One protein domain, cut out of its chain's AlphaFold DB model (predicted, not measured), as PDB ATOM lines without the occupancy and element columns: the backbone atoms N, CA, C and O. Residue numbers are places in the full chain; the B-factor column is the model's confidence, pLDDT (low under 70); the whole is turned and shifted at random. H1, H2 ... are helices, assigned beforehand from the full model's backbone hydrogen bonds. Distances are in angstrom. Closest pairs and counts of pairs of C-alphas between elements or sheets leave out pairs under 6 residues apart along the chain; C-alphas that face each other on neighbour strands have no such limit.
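Overview. This is residues 75 to 108 and 124 to 171 of the 173 residues of an uncharacterized protein of Pseudogymnoascus destructans (strain ATCC MYA-4855 / 20631-21) (UniProt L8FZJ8). Two long, straight helices run in nearly opposite directions, side by side but shifted along their length, with open space between them. H2 is the longer, and H1 overlaps it only in part, so that one end of H1 and the far end of H2 make the two ends of the long axis. The printed part has 82 residues with two named helices, H1 then H2, and no named strand; its class is all helix. It is extended, with a radius of gyration of the C-alphas of 23.0 A, and its C-alphas span 82 by 32 by 7 A.

Along the chain. Begin with the longest helix, H2, residues 124 to 170. Find C-alpha 124 at (-25.032, 23.542, -69.353); from there H2 runs 69.2 A to C-alpha 170 at (-44.889, 29.824, -3.403). Then go back to H1, residues 75 to 107, which begins at C-alpha 75 at (-36.497, 47.922, -35.536) and measures 46.6 A from first to last C-alpha.

Arrangement. Look along z: the N-to-C direction of H2 has a z component of 0.94, that of H1 -0.94. H1 and H2 are apart, with no C-alpha of the one within 8 A of the other. Residues 75 to 108 stand free, and so do residues 124 to 171. In the backbones of H1 and H2 every O i to N i+4 pair is within hydrogen-bond range.

Size, cuts and confidence. Look for the two C-alphas farthest apart, those of Ala 108 and Gln 171, at 82.0 A. Residues 109 to 123 are not printed, and across this cut, in the link from H1 to H2, C-alphas 108 and 124 are 16.8 A apart. In the B-factor column the mean pLDDT is 93 for H2 but 63 for H1; the model's confidence is under 70 at residues 75 to 82, 89, 92 to 108 and 169 to 171.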
ATOM      1  N   ALA A  75     -37.213  49.168 -35.255       59.31
ATOM      2  CA  ALA A  75     -36.497  47.922 -35.536       59.31
ATOM      3  C   ALA A  75     -37.262  46.974 -36.478       59.31
ATOM      4  O   ALA A  75     -36.640  46.135 -37.128       59.31
ATOM      5  N   LEU A  76     -38.596  47.070 -36.532       60.38
ATOM      6  CA  LEU A  76     -39.411  46.325 -37.493       60.38
ATOM      7  C   LEU A  76     -39.381  46.997 -38.864       60.38
ATOM      8  O   LEU A  76     -39.173  46.304 -39.852       60.38
ATOM      9  N   GLU A  77     -39.476  48.324 -38.899       60.78
ATOM     10  CA  GLU A  77     -39.372  49.135 -40.117       60.78
ATOM     11  C   GLU A  77     -37.985  48.969 -40.766       60.78
ATOM     12  O   GLU A  77     -37.883  48.586 -41.926       60.78
ATOM     13  N   GLU A  78     -36.900  49.042 -39.982       62.97
ATOM     14  CA  GLU A  78     -35.538  48.791 -40.481       62.97
ATOM     15  C   GLU A  78     -35.352  47.344 -40.983       62.97
ATOM     16  O   GLU A  78     -34.553  47.072 -41.884       62.97
ATOM     17  N   ARG A  79     -36.078  46.378 -40.405       64.88
ATOM     18  CA  ARG A  79     -36.036  44.979 -40.844       64.88
ATOM     19  C   ARG A  79     -36.812  44.780 -42.145       64.88
ATOM     20  O   ARG A  79     -36.337  44.027 -42.995       64.88
ATOM     21  N   GLU A  80     -37.962  45.428 -42.301       65.94
ATOM     22  CA  GLU A  80     -38.761  45.407 -43.529       65.94
ATOM     23  C   GLU A  80     -38.030  46.096 -44.683       65.94
ATOM     24  O   GLU A  80     -37.930  45.505 -45.756       65.94
ATOM     25  N   ASP A  81     -37.391  47.241 -44.443       69.12
ATOM     26  CA  ASP A  81     -36.588  47.948 -45.448       69.12
ATOM     27  C   ASP A  81     -35.394  47.112 -45.927       69.12
ATOM     28  O   ASP A  81     -35.101  47.029 -47.124       69.12
ATOM     29  N   ARG A  82     -34.723  46.412 -45.003       68.69
ATOM     30  CA  ARG A  82     -33.654  45.459 -45.349       68.69
ATOM     31  C   ARG A  82     -34.184  44.284 -46.165       68.69
ATOM     32  O   ARG A  82     -33.508  43.839 -47.090       68.69
ATOM     33  N   LEU A  83     -35.368  43.771 -45.836       72.75
ATOM     34  CA  LEU A  83     -36.025  42.709 -46.599       72.75
ATOM     35  C   LEU A  83     -36.406  43.181 -48.003       72.75
ATOM     36  O   LEU A  83     -36.094  42.482 -48.962       72.75
ATOM     37  N   MET A  84     -36.985  44.374 -48.136       76.44
ATOM     38  CA  MET A  84     -37.326  44.968 -49.428       76.44
ATOM     39  C   MET A  84     -36.082  45.210 -50.280       76.44
ATOM     40  O   MET A  84     -36.068  44.813 -51.437       76.44
ATOM     41  N   THR A  85     -34.994  45.711 -49.691       75.06
ATOM     42  CA  THR A  85     -33.722  45.917 -50.405       75.06
ATOM     43  C   THR A  85     -33.100  44.592 -50.863       75.06
ATOM     44  O   THR A  85     -32.563  44.495 -51.965       75.06
ATOM     45  N   MET A  86     -33.178  43.533 -50.047       72.25
ATOM     46  CA  MET A  86     -32.718  42.198 -50.456       72.25
ATOM     47  C   MET A  86     -33.575  41.615 -51.582       72.25
ATOM     48  O   MET A  86     -33.032  40.990 -52.491       72.25
ATOM     49  N   VAL A  87     -34.897  41.798 -51.525       72.38
ATOM     50  CA  VAL A  87     -35.824  41.337 -52.567       72.38
ATOM     51  C   VAL A  87     -35.594  42.109 -53.862       72.38
ATOM     52  O   VAL A  87     -35.476  41.490 -54.914       72.38
ATOM     53  N   GLU A  88     -35.459  43.428 -53.790       74.38
ATOM     54  CA  GLU A  88     -35.183  44.294 -54.934       74.38
ATOM     55  C   GLU A  88     -33.834  43.949 -55.575       74.38
ATOM     56  O   GLU A  88     -33.782  43.710 -56.778       74.38
ATOM     57  N   GLY A  89     -32.779  43.750 -54.777       69.00
ATOM     58  CA  GLY A  89     -31.481  43.293 -55.280       69.00
ATOM     59  C   GLY A  89     -31.521  41.892 -55.907       69.00
ATOM     60  O   GLY A  89     -30.790  41.614 -56.857       69.00
ATOM     61  N   LEU A  90     -32.394  41.003 -55.426       70.12
ATOM     62  CA  LEU A  90     -32.574  39.665 -55.998       70.12
ATOM     63  C   LEU A  90     -33.370  39.710 -57.310       70.12
ATOM     64  O   LEU A  90     -33.029  38.997 -58.255       70.12
ATOM     65  N   VAL A  91     -34.380  40.577 -57.397       72.62
ATOM     66  CA  VAL A  91     -35.145  40.847 -58.624       72.62
ATOM     67  C   VAL A  91     -34.261  41.524 -59.672       72.62
ATOM     68  O   VAL A  91     -34.271  41.110 -60.829       72.62
ATOM     69  N   GLU A  92     -33.441  42.496 -59.282       67.50
ATOM     70  CA  GLU A  92     -32.506  43.187 -60.171       67.50
ATOM     71  C   GLU A  92     -31.386  42.254 -60.652       67.50
ATOM     72  O   GLU A  92     -31.036  42.260 -61.834       67.50
ATOM     73  N   ALA A  93     -30.875  41.372 -59.786       65.69
ATOM     74  CA  ALA A  93     -29.933  40.328 -60.179       65.69
ATOM     75  C   ALA A  93     -30.571  39.308 -61.136       65.69
ATOM     76  O   ALA A  93     -29.935  38.896 -62.110       65.69
ATOM     77  N   ALA A  94     -31.830  38.922 -60.910       63.91
ATOM     78  CA  ALA A  94     -32.568  38.031 -61.803       63.91
ATOM     79  C   ALA A  94     -32.836  38.692 -63.166       63.91
ATOM     80  O   ALA A  94     -32.603  38.073 -64.206       63.91
ATOM     81  N   ALA A  95     -33.236  39.965 -63.175       63.69
ATOM     82  CA  ALA A  95     -33.447  40.756 -64.383       63.69
ATOM     83  C   ALA A  95     -32.137  40.993 -65.150       63.69
ATOM     84  O   ALA A  95     -32.102  40.823 -66.365       63.69
ATOM     85  N   SER A  96     -31.035  41.288 -64.456       57.31
ATOM     86  CA  SER A  96     -29.699  41.444 -65.052       57.31
ATOM     87  C   SER A  96     -29.166  40.131 -65.622       57.31
ATOM     88  O   SER A  96     -28.532  40.121 -66.679       57.31
ATOM     89  N   THR A  97     -29.459  39.004 -64.968       60.31
ATOM     90  CA  THR A  97     -29.113  37.666 -65.470       60.31
ATOM     91  C   THR A  97     -29.938  37.328 -66.714       60.31
ATOM     92  O   THR A  97     -29.385  36.858 -67.710       60.31
ATOM     93  N   ALA A  98     -31.239  37.635 -66.713       58.62
ATOM     94  CA  ALA A  98     -32.114  37.465 -67.872       58.62
ATOM     95  C   ALA A  98     -31.696  38.365 -69.049       58.62
ATOM     96  O   ALA A  98     -31.591  37.889 -70.180       58.62
ATOM     97  N   ALA A  99     -31.367  39.631 -68.784       57.16
ATOM     98  CA  ALA A  99     -30.888  40.582 -69.781       57.16
ATOM     99  C   ALA A  99     -29.516  40.183 -70.343       57.16
ATOM    100  O   ALA A  99     -29.319  40.245 -71.550       57.16
ATOM    101  N   SER A 100     -28.592  39.691 -69.513       54.59
ATOM    102  CA  SER A 100     -27.285  39.184 -69.967       54.59
ATOM    103  C   SER A 100     -27.416  37.922 -70.825       54.59
ATOM    104  O   SER A 100     -26.670  37.740 -71.788       54.59
ATOM    105  N   THR A 101     -28.400  37.071 -70.519       56.66
ATOM    106  CA  THR A 101     -28.719  35.874 -71.312       56.66
ATOM    107  C   THR A 101     -29.357  36.255 -72.657       56.66
ATOM    108  O   THR A 101     -28.976  35.706 -73.690       56.66
ATOM    109  N   ALA A 102     -30.252  37.251 -72.677       52.00
ATOM    110  CA  ALA A 102     -30.878  37.782 -73.896       52.00
ATOM    111  C   ALA A 102     -29.920  38.628 -74.765       52.00
ATOM    112  O   ALA A 102     -29.987  38.603 -75.995       52.00
ATOM    113  N   ALA A 103     -28.991  39.355 -74.145       53.38
ATOM    114  CA  ALA A 103     -27.930  40.088 -74.833       53.38
ATOM    115  C   ALA A 103     -26.875  39.131 -75.411       53.38
ATOM    116  O   ALA A 103     -26.390  39.349 -76.518       53.38
ATOM    117  N   SER A 104     -26.564  38.027 -74.719       49.78
ATOM    118  CA  SER A 104     -25.680  36.978 -75.254       49.78
ATOM    119  C   SER A 104     -26.303  36.235 -76.438       49.78
ATOM    120  O   SER A 104     -25.588  35.903 -77.381       49.78
ATOM    121  N   SER A 105     -27.623  36.012 -76.448       48.69
ATOM    122  CA  SER A 105     -28.305  35.367 -77.581       48.69
ATOM    123  C   SER A 105     -28.448  36.280 -78.806       48.69
ATOM    124  O   SER A 105     -28.486  35.785 -79.931       48.69
ATOM    125  N   THR A 106     -28.454  37.604 -78.622       46.72
ATOM    126  CA  THR A 106     -28.492  38.585 -79.723       46.72
ATOM    127  C   THR A 106     -27.099  38.983 -80.230       46.72
ATOM    128  O   THR A 106     -26.915  39.090 -81.442       46.72
ATOM    129  N   ALA A 107     -26.085  39.095 -79.364       43.44
ATOM    130  CA  ALA A 107     -24.690  39.342 -79.764       43.44
ATOM    131  C   ALA A 107     -24.015  38.124 -80.432       43.44
ATOM    132  O   ALA A 107     -23.104  38.281 -81.252       43.44
ATOM    133  N   ALA A 108     -24.494  36.905 -80.153       46.31
ATOM    134  CA  ALA A 108     -24.083  35.698 -80.873       46.31
ATOM    135  C   ALA A 108     -24.522  35.690 -82.352       46.31
ATOM    136  O   ALA A 108     -23.988  34.908 -83.137       46.31
ATOM    137  N   LEU A 124     -24.200  22.452 -69.873       85.44
ATOM    138  CA  LEU A 124     -25.032  23.542 -69.353       85.44
ATOM    139  C   LEU A 124     -26.114  23.027 -68.398       85.44
ATOM    140  O   LEU A 124     -26.352  23.642 -67.358       85.44
ATOM    141  N   GLN A 125     -26.741  21.897 -68.728       87.38
ATOM    142  CA  GLN A 125     -27.744  21.274 -67.873       87.38
ATOM    143  C   GLN A 125     -27.138  20.801 -66.544       87.38
ATOM    144  O   GLN A 125     -27.654  21.157 -65.486       87.38
ATOM    145  N   GLU A 126     -26.006  20.094 -66.581       87.00
ATOM    146  CA  GLU A 126     -25.312  19.637 -65.369       87.00
ATOM    147  C   GLU A 126     -24.905  20.819 -64.471       87.00
ATOM    148  O   GLU A 126     -25.088  20.789 -63.252       87.00
ATOM    149  N   GLN A 127     -24.418  21.913 -65.066       88.69
ATOM    150  CA  GLN A 127     -24.047  23.109 -64.315       88.69
ATOM    151  C   GLN A 127     -25.257  23.789 -63.655       88.69
ATOM    152  O   GLN A 127     -25.144  24.293 -62.531       88.69
ATOM    153  N   LEU A 128     -26.405  23.828 -64.335       92.19
ATOM    154  CA  LEU A 128     -27.645  24.372 -63.780       92.19
ATOM    155  C   LEU A 128     -28.171  23.504 -62.637       92.19
ATOM    156  O   LEU A 128     -28.505  24.043 -61.583       92.19
ATOM    157  N   GLU A 129     -28.177  22.183 -62.803       94.31
ATOM    158  CA  GLU A 129     -28.585  21.237 -61.760       94.31
ATOM    159  C   GLU A 129     -27.686  21.346 -60.523       94.31
ATOM    160  O   GLU A 129     -28.180  21.438 -59.397       94.31
ATOM    161  N   ALA A 130     -26.367  21.444 -60.714       92.50
ATOM    162  CA  ALA A 130     -25.423  21.639 -59.618       92.50
ATOM    163  C   ALA A 130     -25.677  22.953 -58.860       92.50
ATOM    164  O   ALA A 130     -25.669  22.981 -57.628       92.50
ATOM    165  N   ARG A 131     -25.941  24.053 -59.579       93.94
ATOM    166  CA  ARG A 131     -26.269  25.347 -58.958       93.94
ATOM    167  C   ARG A 131     -27.593  25.300 -58.202       93.94
ATOM    168  O   ARG A 131     -27.666  25.841 -57.100       93.94
ATOM    169  N   LEU A 132     -28.605  24.652 -58.775       96.88
ATOM    170  CA  LEU A 132     -29.919  24.503 -58.157       96.88
ATOM    171  C   LEU A 132     -29.821  23.698 -56.860       96.88
ATOM    172  O   LEU A 132     -30.329  24.139 -55.833       96.88
ATOM    173  N   LYS A 133     -29.068  22.595 -56.869       97.12
ATOM    174  CA  LYS A 133     -28.825  21.782 -55.675       97.12
ATOM    175  C   LYS A 133     -28.138  22.571 -54.557       97.12
ATOM    176  O   LYS A 133     -28.561  22.514 -53.408       97.12
ATOM    177  N   VAL A 134     -27.118  23.366 -54.888       96.62
ATOM    178  CA  VAL A 134     -26.439  24.220 -53.896       96.62
ATOM    179  C   VAL A 134     -27.387  25.276 -53.320       96.62
ATOM    180  O   VAL A 134     -27.320  25.580 -52.128       96.62
ATOM    181  N   GLN A 135     -28.268  25.860 -54.138       96.62
ATOM    182  CA  GLN A 135     -29.273  26.802 -53.641       96.62
ATOM    183  C   GLN A 135     -30.308  26.120 -52.746       96.62
ATOM    184  O   GLN A 135     -30.654  26.672 -51.702       96.62
ATOM    185  N   GLU A 136     -30.761  24.925 -53.117       96.94
ATOM    186  CA  GLU A 136     -31.693  24.134 -52.320       96.94
ATOM    187  C   GLU A 136     -31.105  23.806 -50.943       96.94
ATOM    188  O   GLU A 136     -31.737  24.086 -49.926       96.94
ATOM    189  N   GLU A 137     -29.869  23.307 -50.888       97.44
ATOM    190  CA  GLU A 137     -29.185  22.995 -49.626       97.44
ATOM    191  C   GLU A 137     -29.039  24.238 -48.735       97.44
ATOM    192  O   GLU A 137     -29.276  24.181 -47.526       97.44
ATOM    193  N   ARG A 138     -28.707  25.395 -49.324       97.44
ATOM    194  CA  ARG A 138     -28.630  26.668 -48.587       97.44
ATOM    195  C   ARG A 138     -29.981  27.086 -48.021       97.44
ATOM    196  O   ARG A 138     -30.045  27.524 -46.874       97.44
ATOM    197  N   LEU A 139     -31.047  26.956 -48.808       97.81
ATOM    198  CA  LEU A 139     -32.398  27.287 -48.368       97.81
ATOM    199  C   LEU A 139     -32.849  26.351 -47.241       97.81
ATOM    200  O   LEU A 139     -33.346  26.822 -46.219       97.81
ATOM    201  N   GLN A 140     -32.620  25.046 -47.388       98.19
ATOM    202  CA  GLN A 140     -32.926  24.058 -46.355       98.19
ATOM    203  C   GLN A 140     -32.175  24.357 -45.052       98.19
ATOM    204  O   GLN A 140     -32.785  24.349 -43.983       98.19
ATOM    205  N   ALA A 141     -30.883  24.687 -45.126       97.06
ATOM    206  CA  ALA A 141     -30.090  25.052 -43.955       97.06
ATOM    207  C   ALA A 141     -30.614  26.325 -43.268       97.06
ATOM    208  O   ALA A 141     -30.724  26.364 -42.041       97.06
ATOM    209  N   ALA A 142     -30.982  27.349 -44.044       97.06
ATOM    210  CA  ALA A 142     -31.548  28.585 -43.509       97.06
ATOM    211  C   ALA A 142     -32.881  28.335 -42.785       97.06
ATOM    212  O   ALA A 142     -33.074  28.813 -41.667       97.06
ATOM    213  N   ILE A 143     -33.770  27.538 -43.388       98.06
ATOM    214  CA  ILE A 143     -35.052  27.163 -42.781       98.06
ATOM    215  C   ILE A 143     -34.822  26.345 -41.506       98.06
ATOM    216  O   ILE A 143     -35.424  26.635 -40.475       98.06
ATOM    217  N   ALA A 144     -33.931  25.349 -41.542       97.50
ATOM    218  CA  ALA A 144     -33.626  24.520 -40.379       97.50
ATOM    219  C   ALA A 144     -33.104  25.356 -39.199       97.50
ATOM    220  O   ALA A 144     -33.527  25.150 -38.062       97.50
ATOM    221  N   MET A 145     -32.239  26.335 -39.472       97.75
ATOM    222  CA  MET A 145     -31.740  27.264 -38.460       97.75
ATOM    223  C   MET A 145     -32.871  28.112 -37.860       97.75
ATOM    224  O   MET A 145     -32.995  28.178 -36.640       97.75
ATOM    225  N   GLN A 146     -33.736  28.697 -38.697       98.00
ATOM    226  CA  GLN A 146     -34.877  29.490 -38.224       98.00
ATOM    227  C   GLN A 146     -35.834  28.671 -37.353       98.00
ATOM    228  O   GLN A 146     -36.298  29.149 -36.320       98.00
ATOM    229  N   LEU A 147     -36.118  27.428 -37.750       98.25
ATOM    230  CA  LEU A 147     -36.978  26.537 -36.974       98.25
ATOM    231  C   LEU A 147     -36.358  26.180 -35.620       98.25
ATOM    232  O   LEU A 147     -37.073  26.131 -34.620       98.25
ATOM    233  N   GLU A 148     -35.043  25.960 -35.564       97.81
ATOM    234  CA  GLU A 148     -34.350  25.684 -34.304       97.81
ATOM    235  C   GLU A 148     -34.334  26.907 -33.377       97.81
ATOM    236  O   GLU A 148     -34.524  26.761 -32.168       97.81
ATOM    237  N   ASP A 149     -34.166  28.111 -33.919       97.69
ATOM    238  CA  ASP A 149     -34.228  29.341 -33.128       97.69
ATOM    239  C   ASP A 149     -35.631  29.553 -32.545       97.69
ATOM    240  O   ASP A 149     -35.767  29.761 -31.336       97.69
ATOM    241  N   ILE A 150     -36.683  29.360 -33.349       97.94
ATOM    242  CA  ILE A 150     -38.074  29.388 -32.868       97.94
ATOM    243  C   ILE A 150     -38.292  28.332 -31.776       97.94
ATOM    244  O   ILE A 150     -38.920  28.613 -30.751       97.94
ATOM    245  N   ARG A 151     -37.760  27.116 -31.952       97.75
ATOM    246  CA  ARG A 151     -37.872  26.041 -30.954       97.75
ATOM    247  C   ARG A 151     -37.239  26.445 -29.621       97.75
ATOM    248  O   ARG A 151     -37.835  26.214 -28.566       97.75
ATOM    249  N   LYS A 152     -36.054  27.061 -29.650       97.94
ATOM    250  CA  LYS A 152     -35.361  27.554 -28.449       97.94
ATOM    251  C   LYS A 152     -36.125  28.691 -27.778       97.94
ATOM    252  O   LYS A 152     -36.266  28.675 -26.556       97.94
ATOM    253  N   GLU A 153     -36.649  29.643 -28.550       97.38
ATOM    254  CA  GLU A 153     -37.468  30.735 -28.016       97.38
ATOM    255  C   GLU A 153     -38.720  30.203 -27.317       97.38
ATOM    256  O   GLU A 153     -38.996  30.570 -26.173       97.38
ATOM    257  N   GLN A 154     -39.435  29.270 -27.950       96.62
ATOM    258  CA  GLN A 154     -40.589  28.616 -27.335       96.62
ATOM    259  C   GLN A 154     -40.201  27.907 -26.035       96.62
ATOM    260  O   GLN A 154     -40.874  28.075 -25.016       96.62
ATOM    261  N   GLN A 155     -39.093  27.161 -26.029       97.06
ATOM    262  CA  GLN A 155     -38.602  26.490 -24.826       97.06
ATOM    263  C   GLN A 155     -38.293  27.485 -23.696       97.06
ATOM    264  O   GLN A 155     -38.612  27.214 -22.532       97.06
ATOM    265  N   LEU A 156     -37.708  28.639 -24.019       97.19
ATOM    266  CA  LEU A 156     -37.405  29.690 -23.051       97.19
ATOM    267  C   LEU A 156     -38.684  30.318 -22.488       97.19
ATOM    268  O   LEU A 156     -38.805  30.454 -21.270       97.19
ATOM    269  N   LEU A 157     -39.660  30.629 -23.344       97.12
ATOM    270  CA  LEU A 157     -40.957  31.171 -22.935       97.12
ATOM    271  C   LEU A 157     -41.701  30.211 -22.004       97.12
ATOM    272  O   LEU A 157     -42.144  30.618 -20.928       97.12
ATOM    273  N   PHE A 158     -41.778  28.926 -22.363       96.62
ATOM    274  CA  PHE A 158     -42.392  27.912 -21.504       96.62
ATOM    275  C   PHE A 158     -41.654  27.773 -20.171       96.62
ATOM    276  O   PHE A 158     -42.289  27.725 -19.117       96.62
ATOM    277  N   SER A 159     -40.321  27.763 -20.188       94.94
ATOM    278  CA  SER A 159     -39.520  27.665 -18.962       94.94
ATOM    279  C   SER A 159     -39.744  28.867 -18.042       94.94
ATOM    280  O   SER A 159     -39.954  28.694 -16.841       94.94
ATOM    281  N   SER A 160     -39.761  30.078 -18.607       94.19
ATOM    282  CA  SER A 160     -40.046  31.318 -17.881       94.19
ATOM    283  C   SER A 160     -41.450  31.303 -17.276       94.19
ATOM    284  O   SER A 160     -41.622  31.639 -16.105       94.19
ATOM    285  N   PHE A 161     -42.453  30.868 -18.042       94.44
ATOM    286  CA  PHE A 161     -43.831  30.759 -17.565       94.44
ATOM    287  C   PHE A 161     -43.949  29.798 -16.375       94.44
ATOM    288  O   PHE A 161     -44.505  30.159 -15.339       94.44
ATOM    289  N   ILE A 162     -43.369  28.597 -16.473       93.75
ATOM    290  CA  ILE A 162     -43.400  27.609 -15.384       93.75
ATOM    291  C   ILE A 162     -42.691  28.130 -14.127       93.75
ATOM    292  O   ILE A 162     -43.170  27.902 -13.014       93.75
ATOM    293  N   GLN A 163     -41.578  28.854 -14.277       89.88
ATOM    294  CA  GLN A 163     -40.913  29.498 -13.141       89.88
ATOM    295  C   GLN A 163     -41.803  30.558 -12.488       89.88
ATOM    296  O   GLN A 163     -41.918  30.583 -11.263       89.88
ATOM    297  N   GLN A 164     -42.478  31.388 -13.285       87.56
ATOM    298  CA  GLN A 164     -43.382  32.414 -12.777       87.56
ATOM    299  C   GLN A 164     -44.574  31.809 -12.025       87.56
ATOM    300  O   GLN A 164     -44.894  32.268 -10.929       87.56
ATOM    301  N   VAL A 165     -45.176  30.737 -12.553       91.00
ATOM    302  CA  VAL A 165     -46.243  29.988 -11.867       91.00
ATOM    303  C   VAL A 165     -45.738  29.412 -10.543       91.00
ATOM    304  O   VAL A 165     -46.402  29.556  -9.519       91.00
ATOM    305  N   ARG A 166     -44.541  28.814 -10.524       87.00
ATOM    306  CA  ARG A 166     -43.953  28.243  -9.302       87.00
ATOM    307  C   ARG A 166     -43.709  29.300  -8.223       87.00
ATOM    308  O   ARG A 166     -44.018  29.055  -7.062       87.00
ATOM    309  N   ILE A 167     -43.169  30.461  -8.593       83.19
ATOM    310  CA  ILE A 167     -42.927  31.567  -7.655       83.19
ATOM    311  C   ILE A 167     -44.257  32.155  -7.167       83.19
ATOM    312  O   ILE A 167     -44.414  32.390  -5.971       83.19
ATOM    313  N   GLY A 168     -45.233  32.330  -8.065       75.56
ATOM    314  CA  GLY A 168     -46.568  32.828  -7.727       75.56
ATOM    315  C   GLY A 168     -47.352  31.902  -6.791       75.56
ATOM    316  O   GLY A 168     -48.060  32.385  -5.916       75.56
ATOM    317  N   MET A 169     -47.183  30.582  -6.910       60.19
ATOM    318  CA  MET A 169     -47.774  29.605  -5.981       60.19
ATOM    319  C   MET A 169     -47.001  29.474  -4.657       60.19
ATOM    320  O   MET A 169     -47.562  28.997  -3.677       60.19
ATOM    321  N   GLY A 170     -45.734  29.898  -4.601       57.75
ATOM    322  CA  GLY A 170     -44.889  29.824  -3.403       57.75
ATOM    323  C   GLY A 170     -45.042  30.985  -2.411       57.75
ATOM    324  O   GLY A 170     -44.474  30.914  -1.328       57.75
ATOM    325  N   GLN A 171     -45.786  32.044  -2.752       52.88
ATOM    326  CA  GLN A 171     -46.020  33.214  -1.881       52.88
ATOM    327  C   GLN A 171     -47.386  33.209  -1.167       52.88
ATOM    328  O   GLN A 171     -47.751  34.200  -0.540       52.88
TER     329      GLN A 171